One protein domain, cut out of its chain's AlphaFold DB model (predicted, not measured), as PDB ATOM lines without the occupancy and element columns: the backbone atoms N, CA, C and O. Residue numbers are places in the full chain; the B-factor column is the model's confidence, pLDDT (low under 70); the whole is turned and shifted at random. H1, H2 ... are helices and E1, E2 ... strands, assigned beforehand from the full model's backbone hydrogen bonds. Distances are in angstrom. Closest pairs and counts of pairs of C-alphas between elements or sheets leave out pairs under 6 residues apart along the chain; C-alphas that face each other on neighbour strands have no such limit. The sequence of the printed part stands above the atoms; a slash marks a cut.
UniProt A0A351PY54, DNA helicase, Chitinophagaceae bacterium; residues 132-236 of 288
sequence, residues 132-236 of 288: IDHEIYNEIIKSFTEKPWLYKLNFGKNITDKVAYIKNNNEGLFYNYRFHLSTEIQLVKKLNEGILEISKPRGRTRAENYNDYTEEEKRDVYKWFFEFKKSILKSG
ATOM      1  N   ILE A 132      19.978 -41.155 -28.735       87.19
ATOM      2  CA  ILE A 132      19.891 -39.750 -28.313       87.19
ATOM      3  C   ILE A 132      19.913 -39.759 -26.783       87.19
ATOM      4  O   ILE A 132      18.970 -40.244 -26.167       87.19
ATOM      5  N   ASP A 133      21.033 -39.357 -26.182       88.31
ATOM      6  CA  ASP A 133      21.254 -39.464 -24.734       88.31
ATOM      7  C   ASP A 133      22.439 -38.586 -24.307       88.31
ATOM      8  O   ASP A 133      23.568 -38.778 -24.766       88.31
ATOM      9  N   HIS A 134      22.185 -37.612 -23.434       88.25
ATOM     10  CA  HIS A 134      23.195 -36.651 -22.992       88.25
ATOM     11  C   HIS A 134      24.324 -37.273 -22.149       88.25
ATOM     12  O   HIS A 134      25.462 -36.809 -22.239       88.25
ATOM     13  N   GLU A 135      24.054 -38.322 -21.364       87.94
ATOM     14  CA  GLU A 135      25.069 -38.962 -20.516       87.94
ATOM     15  C   GLU A 135      26.070 -39.713 -21.392       87.94
ATOM     16  O   GLU A 135      27.276 -39.481 -21.322       87.94
ATOM     17  N   ILE A 136      25.556 -40.528 -22.314       86.94
ATOM     18  CA  ILE A 136      26.383 -41.284 -23.263       86.94
ATOM     19  C   ILE A 136      27.117 -40.334 -24.209       86.94
ATOM     20  O   ILE A 136      28.286 -40.546 -24.540       86.94
ATOM     21  N   TYR A 137      26.464 -39.250 -24.628       90.31
ATOM     22  CA  TYR A 137      27.109 -38.202 -25.408       90.31
ATOM     23  C   TYR A 137      28.336 -37.621 -24.675       90.31
ATOM     24  O   TYR A 137      29.403 -37.468 -25.280       90.31
ATOM     25  N   ASN A 138      28.233 -37.373 -23.364       91.00
ATOM     26  CA  ASN A 138      29.357 -36.902 -22.553       91.00
ATOM     27  C   ASN A 138      30.470 -37.955 -22.432       91.00
ATOM     28  O   ASN A 138      31.651 -37.617 -22.551       91.00
ATOM     29  N   GLU A 139      30.131 -39.233 -22.262       89.06
ATOM     30  CA  GLU A 139      31.119 -40.322 -22.243       89.06
ATOM     31  C   GLU A 139      31.925 -40.400 -23.547       89.06
ATOM     32  O   GLU A 139      33.145 -40.595 -23.530       89.06
ATOM     33  N   ILE A 140      31.275 -40.174 -24.687       87.31
ATOM     34  CA  ILE A 140      31.939 -40.155 -25.994       87.31
ATOM     35  C   ILE A 140      32.856 -38.964 -26.129       87.31
ATOM     36  O   ILE A 140      33.979 -39.138 -26.594       87.31
ATOM     37  N   ILE A 141      32.424 -37.769 -25.719       89.56
ATOM     38  CA  ILE A 141      33.315 -36.605 -25.711       89.56
ATOM     39  C   ILE A 141      34.554 -36.919 -24.882       89.56
ATOM     40  O   ILE A 141      35.674 -36.679 -25.333       89.56
ATOM     41  N   LYS A 142      34.378 -37.505 -23.698       88.75
ATOM     42  CA  LYS A 142      35.501 -37.892 -22.850       88.75
ATOM     43  C   LYS A 142      36.438 -38.858 -23.581       88.75
ATOM     44  O   LYS A 142      37.625 -38.562 -23.693       88.75
ATOM     45  N   SER A 143      35.907 -39.924 -24.183       85.81
ATOM     46  CA  SER A 143      36.682 -40.897 -24.968       85.81
ATOM     47  C   SER A 143      37.401 -40.269 -26.176       85.81
ATOM     48  O   SER A 143      38.577 -40.530 -26.425       85.81
ATOM     49  N   PHE A 144      36.729 -39.386 -26.913       82.75
ATOM     50  CA  PHE A 144      37.265 -38.734 -28.111       82.75
ATOM     51  C   PHE A 144      38.263 -37.618 -27.789       82.75
ATOM     52  O   PHE A 144      39.095 -37.257 -28.621       82.75
ATOM     53  N   THR A 145      38.198 -37.049 -26.591       81.19
ATOM     54  CA  THR A 145      39.169 -36.048 -26.144       81.19
ATOM     55  C   THR A 145      40.394 -36.682 -25.490       81.19
ATOM     56  O   THR A 145      41.347 -35.967 -25.166       81.19
ATOM     57  N   GLU A 146      40.431 -37.996 -25.262       80.81
ATOM     58  CA  GLU A 146      41.655 -38.679 -24.840       80.81
ATOM     59  C   GLU A 146      42.739 -38.574 -25.923       80.81
ATOM     60  O   GLU A 146      42.464 -38.548 -27.126       80.81
ATOM     61  N   LYS A 147      44.003 -38.474 -25.483       66.44
ATOM     62  CA  LYS A 147      45.142 -38.058 -26.322       66.44
ATOM     63  C   LYS A 147      45.226 -38.750 -27.695       66.44
ATOM     64  O   LYS A 147      45.529 -38.039 -28.643       66.44
ATOM     65  N   PRO A 148      44.940 -40.056 -27.873       65.25
ATOM     66  CA  PRO A 148      45.020 -40.691 -29.191       65.25
ATOM     67  C   PRO A 148      44.013 -40.160 -30.223       65.25
ATOM     68  O   PRO A 148      44.299 -40.188 -31.417       65.25
ATOM     69  N   TRP A 149      42.834 -39.696 -29.795       69.44
ATOM     70  CA  TRP A 149      41.772 -39.242 -30.700       69.44
ATOM     71  C   TRP A 149      41.896 -37.767 -31.083       69.44
ATOM     72  O   TRP A 149      41.582 -37.421 -32.222       69.44
ATOM     73  N   LEU A 150      42.445 -36.920 -30.203       70.81
ATOM     74  CA  LEU A 150      42.670 -35.494 -30.489       70.81
ATOM     75  C   LEU A 150      43.484 -35.254 -31.775       70.81
ATOM     76  O   LEU A 150      43.254 -34.268 -32.478       70.81
ATOM     77  N   TYR A 151      44.400 -36.170 -32.114       73.38
ATOM     78  CA  TYR A 151      45.258 -36.082 -33.302       73.38
ATOM     79  C   TYR A 151      44.665 -36.742 -34.565       73.38
ATOM     80  O   TYR A 151      45.268 -36.655 -35.631       73.38
ATOM     81  N   LYS A 152      43.483 -37.381 -34.499       77.38
ATOM     82  CA  LYS A 152      42.890 -38.104 -35.648       77.38
ATOM     83  C   LYS A 152      42.200 -37.214 -36.683       77.38
ATOM     84  O   LYS A 152      41.886 -37.693 -37.767       77.38
ATOM     85  N   LEU A 153      41.958 -35.938 -36.385       80.00
ATOM     86  CA  LEU A 153      41.231 -35.031 -37.285       80.00
ATOM     87  C   LEU A 153      42.094 -34.435 -38.419       80.00
ATOM     88  O   LEU A 153      41.656 -33.502 -39.080       80.00
ATOM     89  N   ASN A 154      43.299 -34.966 -38.670       79.88
ATOM     90  CA  ASN A 154      44.236 -34.498 -39.708       79.88
ATOM     91  C   ASN A 154      44.623 -33.006 -39.608       79.88
ATOM     92  O   ASN A 154      44.972 -32.380 -40.607       79.88
ATOM     93  N   PHE A 155      44.598 -32.429 -38.404       85.19
ATOM     94  CA  PHE A 155      45.131 -31.087 -38.152       85.19
ATOM     95  C   PHE A 155      46.615 -31.152 -37.778       85.19
ATOM     96  O   PHE A 155      47.080 -32.120 -37.176       85.19
ATOM     97  N   GLY A 156      47.368 -30.101 -38.113       85.62
ATOM     98  CA  GLY A 156      48.787 -30.006 -37.770       85.62
ATOM     99  C   GLY A 156      49.028 -29.950 -36.257       85.62
ATOM    100  O   GLY A 156      48.206 -29.419 -35.505       85.62
ATOM    101  N   LYS A 157      50.204 -30.434 -35.825       86.81
ATOM    102  CA  LYS A 157      50.596 -30.550 -34.406       86.81
ATOM    103  C   LYS A 157      50.366 -29.262 -33.599       86.81
ATOM    104  O   LYS A 157      49.863 -29.306 -32.482       86.81
ATOM    105  N   ASN A 158      50.669 -28.108 -34.196       89.19
ATOM    106  CA  ASN A 158      50.480 -26.799 -33.568       89.19
ATOM    107  C   ASN A 158      49.019 -26.548 -33.137       89.19
ATOM    108  O   ASN A 158      48.766 -26.068 -32.036       89.19
ATOM    109  N   ILE A 159      48.042 -26.898 -33.981       90.75
ATOM    110  CA  ILE A 159      46.616 -26.705 -33.675       90.75
ATOM    111  C   ILE A 159      46.155 -27.716 -32.629       90.75
ATOM    112  O   ILE A 159      45.497 -27.341 -31.661       90.75
ATOM    113  N   THR A 160      46.551 -28.982 -32.766       89.44
ATOM    114  CA  THR A 160      46.193 -30.020 -31.790       89.44
ATOM    115  C   THR A 160      46.757 -29.728 -30.399       89.44
ATOM    116  O   THR A 160      46.072 -29.966 -29.408       89.44
ATOM    117  N   ASP A 161      47.955 -29.142 -30.305       90.56
ATOM    118  CA  ASP A 161      48.559 -28.751 -29.027       90.56
ATOM    119  C   ASP A 161      47.792 -27.582 -28.377       90.56
ATOM    120  O   ASP A 161      47.562 -27.590 -27.166       90.56
ATOM    121  N   LYS A 162      47.305 -26.616 -29.171       92.62
ATOM    122  CA  LYS A 162      46.412 -25.545 -28.686       92.62
ATOM    123  C   LYS A 162      45.073 -26.082 -28.194       92.62
ATOM    124  O   LYS A 162      44.594 -25.659 -27.145       92.62
ATOM    125  N   VAL A 163      44.477 -27.028 -28.915       92.12
ATOM    126  CA  VAL A 163      43.231 -27.691 -28.503       92.12
ATOM    127  C   VAL A 163      43.441 -28.478 -27.210       92.12
ATOM    128  O   VAL A 163      42.630 -28.373 -26.294       92.12
ATOM    129  N   ALA A 164      44.554 -29.206 -27.084       90.69
ATOM    130  CA  ALA A 164      44.913 -29.899 -25.849       90.69
ATOM    131  C   ALA A 164      45.122 -28.916 -24.684       90.69
ATOM    132  O   ALA A 164      44.685 -29.184 -23.564       90.69
ATOM    133  N   TYR A 165      45.730 -27.753 -24.941       91.44
ATOM    134  CA  TYR A 165      45.836 -26.680 -23.953       91.44
ATOM    135  C   TYR A 165      44.457 -26.157 -23.528       91.44
ATOM    136  O   TYR A 165      44.222 -25.992 -22.330       91.44
ATOM    137  N   ILE A 166      43.533 -25.955 -24.478       92.38
ATOM    138  CA  ILE A 166      42.147 -25.573 -24.173       92.38
ATOM    139  C   ILE A 166      41.483 -26.637 -23.306       92.38
ATOM    140  O   ILE A 166      40.964 -26.300 -22.247       92.38
ATOM    141  N   LYS A 167      41.573 -27.915 -23.688       91.00
ATOM    142  CA  LYS A 167      41.008 -29.036 -22.928       91.00
ATOM    143  C   LYS A 167      41.476 -29.035 -21.474       91.00
ATOM    144  O   LYS A 167      40.659 -29.129 -20.569       91.00
ATOM    145  N   ASN A 168      42.779 -28.886 -21.246       89.75
ATOM    146  CA  ASN A 168      43.354 -28.957 -19.900       89.75
ATOM    147  C   ASN A 168      42.964 -27.776 -18.996       89.75
ATOM    148  O   ASN A 168      43.074 -27.892 -17.779       89.75
ATOM    149  N   ASN A 169      42.556 -26.637 -19.566       90.69
ATOM    150  CA  ASN A 169      42.213 -25.430 -18.806       90.69
ATOM    151  C   ASN A 169      40.708 -25.104 -18.821       90.69
ATOM    152  O   ASN A 169      40.251 -24.329 -17.988       90.69
ATOM    153  N   ASN A 170      39.952 -25.652 -19.772       90.00
ATOM    154  CA  ASN A 170      38.521 -25.437 -19.957       90.00
ATOM    155  C   ASN A 170      37.884 -26.666 -20.628       90.00
ATOM    156  O   ASN A 170      37.417 -26.615 -21.767       90.00
ATOM    157  N   GLU A 171      37.894 -27.798 -19.926       89.19
ATOM    158  CA  GLU A 171      37.320 -29.047 -20.437       89.19
ATOM    159  C   GLU A 171      35.814 -28.915 -20.701       89.19
ATOM    160  O   GLU A 171      35.315 -29.422 -21.704       89.19
ATOM    161  N   GLY A 172      35.113 -28.153 -19.849       89.50
ATOM    162  CA  GLY A 172      33.680 -27.870 -19.960       89.50
ATOM    163  C   GLY A 172      33.274 -27.334 -21.332       89.50
ATOM    164  O   GLY A 172      32.171 -27.617 -21.793       89.50
ATOM    165  N   LEU A 173      34.183 -26.638 -22.028       91.06
ATOM    166  CA  LEU A 173      33.939 -26.182 -23.388       91.06
ATOM    167  C   LEU A 173      33.494 -27.334 -24.287       91.06
ATOM    168  O   LEU A 173      32.472 -27.190 -24.941       91.06
ATOM    169  N   PHE A 174      34.180 -28.482 -24.260       91.38
ATOM    170  CA  PHE A 174      33.938 -29.614 -25.163       91.38
ATOM    171  C   PHE A 174      32.545 -30.238 -25.010       91.38
ATOM    172  O   PHE A 174      32.050 -30.842 -25.961       91.38
ATOM    173  N   TYR A 175      31.917 -30.062 -23.845       91.12
ATOM    174  CA  TYR A 175      30.593 -30.590 -23.515       91.12
ATOM    175  C   TYR A 175      29.459 -29.605 -23.793       91.12
ATOM    176  O   TYR A 175      28.317 -30.034 -23.947       91.12
ATOM    177  N   ASN A 176      29.746 -28.305 -23.897       91.44
ATOM    178  CA  ASN A 176      28.719 -27.259 -23.873       91.44
ATOM    179  C   ASN A 176      28.352 -26.710 -25.252       91.44
ATOM    180  O   ASN A 176      27.178 -26.445 -25.505       91.44
ATOM    181  N   TYR A 177      29.320 -26.571 -26.159       94.00
ATOM    182  CA  TYR A 177      29.045 -25.945 -27.452       94.00
ATOM    183  C   TYR A 177      28.128 -26.815 -28.329       94.00
ATOM    184  O   TYR A 177      28.106 -28.049 -28.229       94.00
ATOM    185  N   ARG A 178      27.340 -26.166 -29.188       93.50
ATOM    186  CA  ARG A 178      26.332 -26.814 -30.047       93.50
ATOM    187  C   ARG A 178      26.448 -26.340 -31.489       93.50
ATOM    188  O   ARG A 178      27.053 -25.303 -31.754       93.50
ATOM    189  N   PHE A 179      25.877 -27.115 -32.412       94.75
ATOM    190  CA  PHE A 179      25.608 -26.618 -33.757       94.75
ATOM    191  C   PHE A 179      24.347 -25.760 -33.747       94.75
ATOM    192  O   PHE A 179      23.386 -26.070 -33.048       94.75
ATOM    193  N   HIS A 180      24.351 -24.712 -34.557       92.00
ATOM    194  CA  HIS A 180      23.192 -23.875 -34.809       92.00
ATOM    195  C   HIS A 180      23.104 -23.577 -36.305       92.00
ATOM    196  O   HIS A 180      24.129 -23.368 -36.961       92.00
ATOM    197  N   LEU A 181      21.887 -23.600 -36.845       90.25
ATOM    198  CA  LEU A 181      21.614 -23.237 -38.228       90.25
ATOM    199  C   LEU A 181      21.089 -21.801 -38.277       90.25
ATOM    200  O   LEU A 181      19.998 -21.531 -37.785       90.25
ATOM    201  N   SER A 182      21.847 -20.913 -38.915       85.50
ATOM    202  CA  SER A 182      21.380 -19.583 -39.315       85.50
ATOM    203  C   SER A 182      21.274 -19.523 -40.847       85.50
ATOM    204  O   SER A 182      20.479 -20.249 -41.438       85.50
ATOM    205  N   THR A 183      22.101 -18.722 -41.522       86.06
ATOM    206  CA  THR A 183      22.341 -18.831 -42.973       86.06
ATOM    207  C   THR A 183      23.256 -20.010 -43.306       86.06
ATOM    208  O   THR A 183      23.129 -20.636 -44.357       86.06
ATOM    209  N   GLU A 184      24.167 -20.329 -42.392       90.50
ATOM    210  CA  GLU A 184      25.090 -21.452 -42.460       90.50
ATOM    211  C   GLU A 184      25.155 -22.161 -41.100       90.50
ATOM    212  O   GLU A 184      24.635 -21.677 -40.093       90.50
ATOM    213  N   ILE A 185      25.766 -23.346 -41.070       93.69
ATOM    214  CA  ILE A 185      25.946 -24.094 -39.824       93.69
ATOM    215  C   ILE A 185      27.138 -23.497 -39.077       93.69
ATOM    216  O   ILE A 185      28.257 -23.507 -39.592       93.69
ATOM    217  N   GLN A 186      26.910 -23.034 -37.851       94.81
ATOM    218  CA  GLN A 186      27.927 -22.426 -36.992       94.81
ATOM    219  C   GLN A 186      27.951 -23.091 -35.611       94.81
ATOM    220  O   GLN A 186      27.055 -23.861 -35.257       94.81
ATOM    221  N   LEU A 187      29.006 -22.821 -34.840       95.38
ATOM    222  CA  LEU A 187      29.119 -23.247 -33.450       95.38
ATOM    223  C   LEU A 187      28.651 -22.126 -32.525       95.38
ATOM    224  O   LEU A 187      29.064 -20.979 -32.684       95.38
ATOM    225  N   VAL A 188      27.849 -22.472 -31.524       94.25
ATOM    226  CA  VAL A 188      27.382 -21.564 -30.464       94.25
ATOM    227  C   VAL A 188      27.860 -22.047 -29.101       94.25
ATOM    228  O   VAL A 188      28.084 -23.247 -28.913       94.25
ATOM    229  N   LYS A 189      28.039 -21.123 -28.148       90.88
ATOM    230  CA  LYS A 189      28.566 -21.424 -26.800       90.88
ATOM    231  C   LYS A 189      27.701 -22.450 -26.061       90.88
ATOM    232  O   LYS A 189      28.248 -23.362 -25.442       90.88
ATOM    233  N   LYS A 190      26.381 -22.317 -26.193       87.38
ATOM    234  CA  LYS A 190      25.328 -23.275 -25.828       87.38
ATOM    235  C   LYS A 190      24.125 -23.061 -26.746       87.38
ATOM    236  O   LYS A 190      24.116 -22.112 -27.531       87.38
ATOM    237  N   LEU A 191      23.112 -23.919 -26.640       80.00
ATOM    238  CA  LEU A 191      21.839 -23.715 -27.328       80.00
ATOM    239  C   LEU A 191      21.277 -22.318 -26.999       80.00
ATOM    240  O   LEU A 191      21.242 -21.929 -25.835       80.00
ATOM    241  N   ASN A 192      20.873 -21.566 -28.026       75.00
ATOM    242  CA  ASN A 192      20.350 -20.190 -27.938       75.00
ATOM    243  C   ASN A 192      21.318 -19.121 -27.381       75.00
ATOM    244  O   ASN A 192      20.906 -17.980 -27.170       75.00
ATOM    245  N   GLU A 193      22.597 -19.441 -27.164       86.19
ATOM    246  CA  GLU A 193      23.626 -18.451 -26.819       86.19
ATOM    247  C   GLU A 193      24.361 -17.938 -28.078       86.19
ATOM    248  O   GLU A 193      24.153 -18.408 -29.197       86.19
ATOM    249  N   GLY A 194      25.246 -16.951 -27.902       87.69
ATOM    250  CA  GLY A 194      26.036 -16.377 -28.993       87.69
ATOM    251  C   GLY A 194      27.034 -17.351 -29.635       87.69
ATOM    252  O   GLY A 194      27.322 -18.436 -29.115       87.69
ATOM    253  N   ILE A 195      27.604 -16.917 -30.763       92.38
ATOM    254  CA  ILE A 195      28.619 -17.658 -31.524       92.38
ATOM    255  C   ILE A 195      29.784 -18.059 -30.609       92.38
ATOM    256  O   ILE A 195      30.207 -17.313 -29.719       92.38
ATOM    257  N   LEU A 196      30.300 -19.267 -30.822       93.31
ATOM    258  CA  LEU A 196      31.476 -19.763 -30.132       93.31
ATOM    259  C   LEU A 196      32.711 -18.968 -30.566       93.31
ATOM    260  O   LEU A 196      33.211 -19.109 -31.679       93.31
ATOM    261  N   GLU A 197      33.243 -18.189 -29.635       92.62
ATOM    262  CA  GLU A 197      34.497 -17.464 -29.798       92.62
ATOM    263  C   GLU A 197      35.647 -18.296 -29.234       92.62
ATOM    264  O   GLU A 197      35.615 -18.733 -28.079       92.62
ATOM    265  N   ILE A 198      36.685 -18.503 -30.043       94.25
ATOM    266  CA  ILE A 198      37.901 -19.178 -29.596       94.25
ATOM    267  C   ILE A 198      38.829 -18.157 -28.945       94.25
ATOM    268  O   ILE A 198      39.253 -17.191 -29.576       94.25
ATOM    269  N   SER A 199      39.200 -18.427 -27.700       91.81
ATOM    270  CA  SER A 199      40.232 -17.692 -26.978       91.81
ATOM    271  C   SER A 199      41.151 -18.658 -26.246       91.81
ATOM    272  O   SER A 199      40.781 -19.789 -25.906       91.81
ATOM    273  N   LYS A 200      42.386 -18.224 -26.014       91.25
ATOM    274  CA  LYS A 200      43.340 -18.953 -25.193       91.25
ATOM    275  C   LYS A 200      42.904 -18.872 -23.728       91.25
ATOM    276  O   LYS A 200      42.796 -17.781 -23.176       91.25
ATOM    277  N   PRO A 201      42.719 -20.002 -23.027       89.38
ATOM    278  CA  PRO A 201      42.465 -19.943 -21.599       89.38
ATOM    279  C   PRO A 201      43.639 -19.275 -20.889       89.38
ATOM    280  O   PRO A 201      44.794 -19.641 -21.093       89.38
ATOM    281  N   ARG A 202      43.352 -18.297 -20.030       85.81
ATOM    282  CA  ARG A 202      44.393 -17.570 -19.294       85.81
ATOM    283  C   ARG A 202      45.202 -18.488 -18.364       85.81
ATOM    284  O   ARG A 202      46.386 -18.241 -18.132       85.81
ATOM    285  N   GLY A 203      44.577 -19.543 -17.834       83.25
ATOM    286  CA  GLY A 203      45.203 -20.459 -16.882       83.25
ATOM    287  C   GLY A 203      45.742 -19.709 -15.658       83.25
ATOM    288  O   GLY A 203      45.053 -18.873 -15.077       83.25
ATOM    289  N   ARG A 204      47.000 -19.975 -15.285       83.06
ATOM    290  CA  ARG A 204      47.694 -19.301 -14.166       83.06
ATOM    291  C   ARG A 204      48.442 -18.024 -14.570       83.06
ATOM    292  O   ARG A 204      49.094 -17.409 -13.730       83.06
ATOM    293  N   THR A 205      48.385 -17.629 -15.841       82.25
ATOM    294  CA  THR A 205      49.118 -16.465 -16.348       82.25
ATOM    295  C   THR A 205      48.530 -15.173 -15.775       82.25
ATOM    296  O   THR A 205      47.307 -15.020 -15.658       82.25
ATOM    297  N   ARG A 206      49.400 -14.229 -15.394       83.50
ATOM    298  CA  ARG A 206      48.979 -12.884 -14.975       83.50
ATOM    299  C   ARG A 206      48.368 -12.126 -16.150       83.50
ATOM    300  O   ARG A 206      48.762 -12.356 -17.290       83.50
ATOM    301  N   ALA A 207      47.421 -11.234 -15.866       85.06
ATOM    302  CA  ALA A 207      46.708 -10.494 -16.905       85.06
ATOM    303  C   ALA A 207      47.665  -9.667 -17.781       85.06
ATOM    304  O   ALA A 207      47.501  -9.665 -18.995       85.06
ATOM    305  N   GLU A 208      48.711  -9.068 -17.197       87.31
ATOM    306  CA  GLU A 208      49.691  -8.265 -17.943       87.31
ATOM    307  C   GLU A 208      50.525  -9.054 -18.970       87.31
ATOM    308  O   GLU A 208      51.031  -8.476 -19.923       87.31
ATOM    309  N   ASN A 209      50.650 -10.375 -18.797       86.00
ATOM    310  CA  ASN A 209      51.459 -11.250 -19.654       86.00
ATOM    311  C   ASN A 209      50.595 -12.132 -20.564       86.00
ATOM    312  O   ASN A 209      51.099 -13.047 -21.223       86.00
ATOM    313  N   TYR A 210      49.277 -11.928 -20.547       88.31
ATOM    314  CA  TYR A 210      48.362 -12.697 -21.367       88.31
ATOM    315  C   TYR A 210      48.447 -12.223 -22.817       88.31
ATOM    316  O   TYR A 210      48.144 -11.075 -23.127       88.31
ATOM    317  N   ASN A 211      48.819 -13.144 -23.701       88.44
ATOM    318  CA  ASN A 211      48.665 -12.973 -25.135       88.44
ATOM    319  C   ASN A 211      47.771 -14.088 -25.672       88.44
ATOM    320  O   ASN A 211      48.037 -15.274 -25.419       88.44
ATOM    321  N   ASP A 212      46.715 -13.683 -26.370       92.12
ATOM    322  CA  ASP A 212      45.746 -14.581 -26.987       92.12
ATOM    323  C   ASP A 212      46.334 -15.236 -28.249       92.12
ATOM    324  O   ASP A 212      47.442 -14.925 -28.690       92.12
ATOM    325  N   TYR A 213      45.594 -16.178 -28.821       92.88
ATOM    326  CA  TYR A 213      45.876 -16.691 -30.152       92.88
ATOM    327  C   TYR A 213      45.689 -15.600 -31.209       92.88
ATOM    328  O   TYR A 213      44.828 -14.729 -31.086       92.88
ATOM    329  N   THR A 214      46.475 -15.682 -32.278       94.19
ATOM    330  CA  THR A 214      46.262 -14.866 -33.478       94.19
ATOM    331  C   THR A 214      44.931 -15.227 -34.147       94.19
ATOM    332  O   THR A 214      44.411 -16.329 -33.968       94.19
ATOM    333  N   GLU A 215      44.382 -14.330 -34.966       93.94
ATOM    334  CA  GLU A 215      43.104 -14.576 -35.659       93.94
ATOM    335  C   GLU A 215      43.155 -15.793 -36.600       93.94
ATOM    336  O   GLU A 215      42.186 -16.545 -36.720       93.94
ATOM    337  N   GLU A 216      44.309 -16.050 -37.220       93.12
ATOM    338  CA  GLU A 216      44.532 -17.256 -38.018       93.12
ATOM    339  C   GLU A 216      44.472 -18.528 -37.164       93.12
ATOM    340  O   GLU A 216      43.769 -19.481 -37.510       93.12
ATOM    341  N   GLU A 217      45.134 -18.526 -36.007       93.31
ATOM    342  CA  GLU A 217      45.108 -19.656 -35.080       93.31
ATOM    343  C   GLU A 217      43.709 -19.893 -34.506       93.31
ATOM    344  O   GLU A 217      43.282 -21.044 -34.412       93.31
ATOM    345  N   LYS A 218      42.970 -18.831 -34.161       95.19
ATOM    346  CA  LYS A 218      41.576 -18.935 -33.700       95.19
ATOM    347  C   LYS A 218      40.696 -19.594 -34.751       95.19
ATOM    348  O   LYS A 218      39.948 -20.512 -34.423       95.19
ATOM    349  N   ARG A 219      40.818 -19.178 -36.015       94.44
ATOM    350  CA  ARG A 219      40.075 -19.755 -37.141       94.44
ATOM    351  C   ARG A 219      40.376 -21.241 -37.323       94.44
ATOM    352  O   ARG A 219      39.459 -22.027 -37.555       94.44
ATOM    353  N   ASP A 220      41.635 -21.649 -37.216       94.06
ATOM    354  CA  ASP A 220      42.003 -23.054 -37.407       94.06
ATOM    355  C   ASP A 220      41.631 -23.936 -36.208       94.06
ATOM    356  O   ASP A 220      41.188 -25.071 -36.394       94.06
ATOM    357  N   VAL A 221      41.700 -23.404 -34.986       94.12
ATOM    358  CA  VAL A 221      41.145 -24.065 -33.795       94.12
ATOM    359  C   VAL A 221      39.619 -24.175 -33.894       94.12
ATOM    360  O   VAL A 221      39.066 -25.228 -33.588       94.12
ATOM    361  N   TYR A 222      38.923 -23.144 -34.382       95.44
ATOM    362  CA  TYR A 222      37.478 -23.193 -34.620       95.44
ATOM    363  C   TYR A 222      37.110 -24.304 -35.616       95.44
ATOM    364  O   TYR A 222      36.224 -25.113 -35.340       95.44
ATOM    365  N   LYS A 223      37.833 -24.408 -36.743       94.50
ATOM    366  CA  LYS A 223      37.657 -25.511 -37.708       94.50
ATOM    367  C   LYS A 223      37.862 -26.878 -37.057       94.50
ATOM    368  O   LYS A 223      37.131 -27.813 -37.380       94.50
ATOM    369  N   TRP A 224      38.824 -27.000 -36.139       94.38
ATOM    370  CA  TRP A 224      39.032 -28.234 -35.385       94.38
ATOM    371  C   TRP A 224      37.794 -28.588 -34.548       94.38
ATOM    372  O   TRP A 224      37.301 -29.708 -34.660       94.38
ATOM    373  N   PHE A 225      37.236 -27.640 -33.781       94.44
ATOM    374  CA  PHE A 225      36.007 -27.870 -33.000       94.44
ATOM    375  C   PHE A 225      34.820 -28.242 -33.894       94.44
ATOM    376  O   PHE A 225      34.038 -29.133 -33.559       94.44
ATOM    377  N   PHE A 226      34.719 -27.608 -35.061       94.81
ATOM    378  CA  PHE A 226      33.666 -27.886 -36.028       94.81
ATOM    379  C   PHE A 226      33.741 -29.327 -36.553       94.81
ATOM    380  O   PHE A 226      32.752 -30.066 -36.510       94.81
ATOM    381  N   GLU A 227      34.918 -29.767 -37.011       93.06
ATOM    382  CA  GLU A 227      35.108 -31.141 -37.487       93.06
ATOM    383  C   GLU A 227      35.013 -32.166 -36.349       93.06
ATOM    384  O   GLU A 227      34.483 -33.259 -36.561       93.06
ATOM    385  N   PHE A 228      35.424 -31.808 -35.130       92.12
ATOM    386  CA  PHE A 228      35.247 -32.644 -33.946       92.12
ATOM    387  C   PHE A 228      33.762 -32.911 -33.665       92.12
ATOM    388  O   PHE A 228      33.351 -34.074 -33.653       92.12
ATOM    389  N   LYS A 229      32.921 -31.874 -33.563       92.75
ATOM    390  CA  LYS A 229      31.466 -32.035 -33.371       92.75
ATOM    391  C   LYS A 229      30.814 -32.824 -34.497       92.75
ATOM    392  O   LYS A 229      29.999 -33.711 -34.256       92.75
ATOM    393  N   LYS A 230      31.203 -32.549 -35.741       92.00
ATOM    394  CA  LYS A 230      30.725 -33.281 -36.921       92.00
ATOM    395  C   LYS A 230      31.118 -34.758 -36.880       92.00
ATOM    396  O   LYS A 230      30.348 -35.596 -37.346       92.00
ATOM    397  N   SER A 231      32.291 -35.090 -36.340       89.94
ATOM    398  CA  SER A 231      32.719 -36.479 -36.147       89.94
ATOM    399  C   SER A 231      31.872 -37.198 -35.093       89.94
ATOM    400  O   SER A 231      31.457 -38.331 -35.337       89.94
ATOM    401  N   ILE A 232      31.519 -36.514 -33.996       89.81
ATOM    402  CA  ILE A 232      30.609 -37.042 -32.971       89.81
ATOM    403  C   ILE A 232      29.223 -37.273 -33.575       89.81
ATOM    404  O   ILE A 232      28.695 -38.377 -33.479       89.81
ATOM    405  N   LEU A 233      28.678 -36.297 -34.305       90.38
ATOM    406  CA  LEU A 233      27.385 -36.424 -34.982       90.38
ATOM    407  C   LEU A 233      27.362 -37.640 -35.932       90.38
ATOM    408  O   LEU A 233      26.434 -38.447 -35.931       90.38
ATOM    409  N   LYS A 234      28.438 -37.842 -36.702       89.00
ATOM    410  CA  LYS A 234      28.610 -39.004 -37.595       89.00
ATOM    411  C   LYS A 234      28.740 -40.348 -36.871       89.00
ATOM    412  O   LYS A 234      28.552 -41.381 -37.514       89.00
ATOM    413  N   SER A 235      29.096 -40.356 -35.585       87.31
ATOM    414  CA  SER A 235      29.233 -41.590 -34.799       87.31
ATOM    415  C   SER A 235      27.887 -42.248 -34.477       87.31
ATOM    416  O   SER A 235      27.855 -43.438 -34.172       87.31
ATOM    417  N   GLY A 236      26.783 -41.499 -34.591       86.31
ATOM    418  CA  GLY A 236      25.432 -41.993 -34.311       86.31
ATOM    419  C   GLY A 236      24.919 -41.669 -32.919       86.31
ATOM    420  O   GLY A 236      23.816 -42.099 -32.596       86.31
TER     421      GLY A 236
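Overview. This is residues 132 to 236 of the 288 residues of the protein "DNA helicase" of Chitinophagaceae bacterium (UniProt A0A351PY54). One long helix, H5, runs through the middle, with a small strand hairpin, E1 and E2, beside its residues 222 to 230 and the other helices on another side of it. H3 meets H5 about perpendicularly with residues 159 to 163 and runs away from it toward short H4, which only just touches H1; a long loop, residues 189 to 214, joins the hairpin to H5 and reaches the far end of the model at Glu 208. The printed part has 105 residues, with five named helices and two named strands in the order H1 H2 H3 H4 E1 E2 H5; the sheet, in the order E1 - E2, is antiparallel, and the class is mostly helix. The whole is compact, with a radius of gyration of the C-alphas of 14.0 A and spans of 44 by 33 by 24 A.

Along the chain. Find C-alpha 134 at (23.195, -36.651, -22.992); from there H1 runs through residues 134 to 145, 16.3 A long. H2, residues 147 to 150, comes after a tight link, and H3, residues 157 to 169, is 18.4 A long. Then come H4, residues 172 to 176, and E1, residues 178 to 181, which begins at C-alpha 178 at (26.332, -26.814, -30.047). E2 follows with residues 185 to 188. Last look for H5, residues 215 to 235, 30.4 A long, ending at C-alpha 235 at (29.233, -41.590, -34.799).

Arrangement. Begin at H1, which with residues 138 to 141 alone only just touches H4, with 3 pairs of C-alphas within 8 A; the closest are those of Asn 138 and Tyr 175, 6.5 A apart. H1 and H5 are close but not clearly touching, at a steep tilt of 55 degrees, opposite ways; their closest C-alphas, of Ile 140 and Ile 232, are 7.8 A apart. H2 is close to H3 but not clearly touching, the C-alphas of Leu 150 and Thr 160 being the closest at 6.6 A. H3 touches H5 about perpendicular at 78 degrees, its residues 159 to 163 meeting residues 217 to 224; the closest C-alphas are those of Ile 159 and Val 221, 6.1 A. H4 and H5 are near each other. E1 and E2 form an antiparallel hairpin; look at N 180 and O 186, 2.9 A apart, and N 178 and O 188, 3.0 A, both within hydrogen-bond range. The closest C-alphas of E2 and H5 are those of Leu 187 and Phe 226, 7.0 A apart. H2 is apart from H5, and H3 is apart from both strands. In H1, H3, H4 and H5 every O i to N i+4 pair is within hydrogen-bond range; H2 is too short for such a pair.

Size, cuts and confidence. The two C-alphas farthest apart are those of Glu 208 and Gly 236, 44.7 A. The printed part has no cut, and the link from E2 to H5, 26 residues, is long. The mean pLDDT of the printed part is 88.5; look for low confidence at residues 147 to 149, which are under 70.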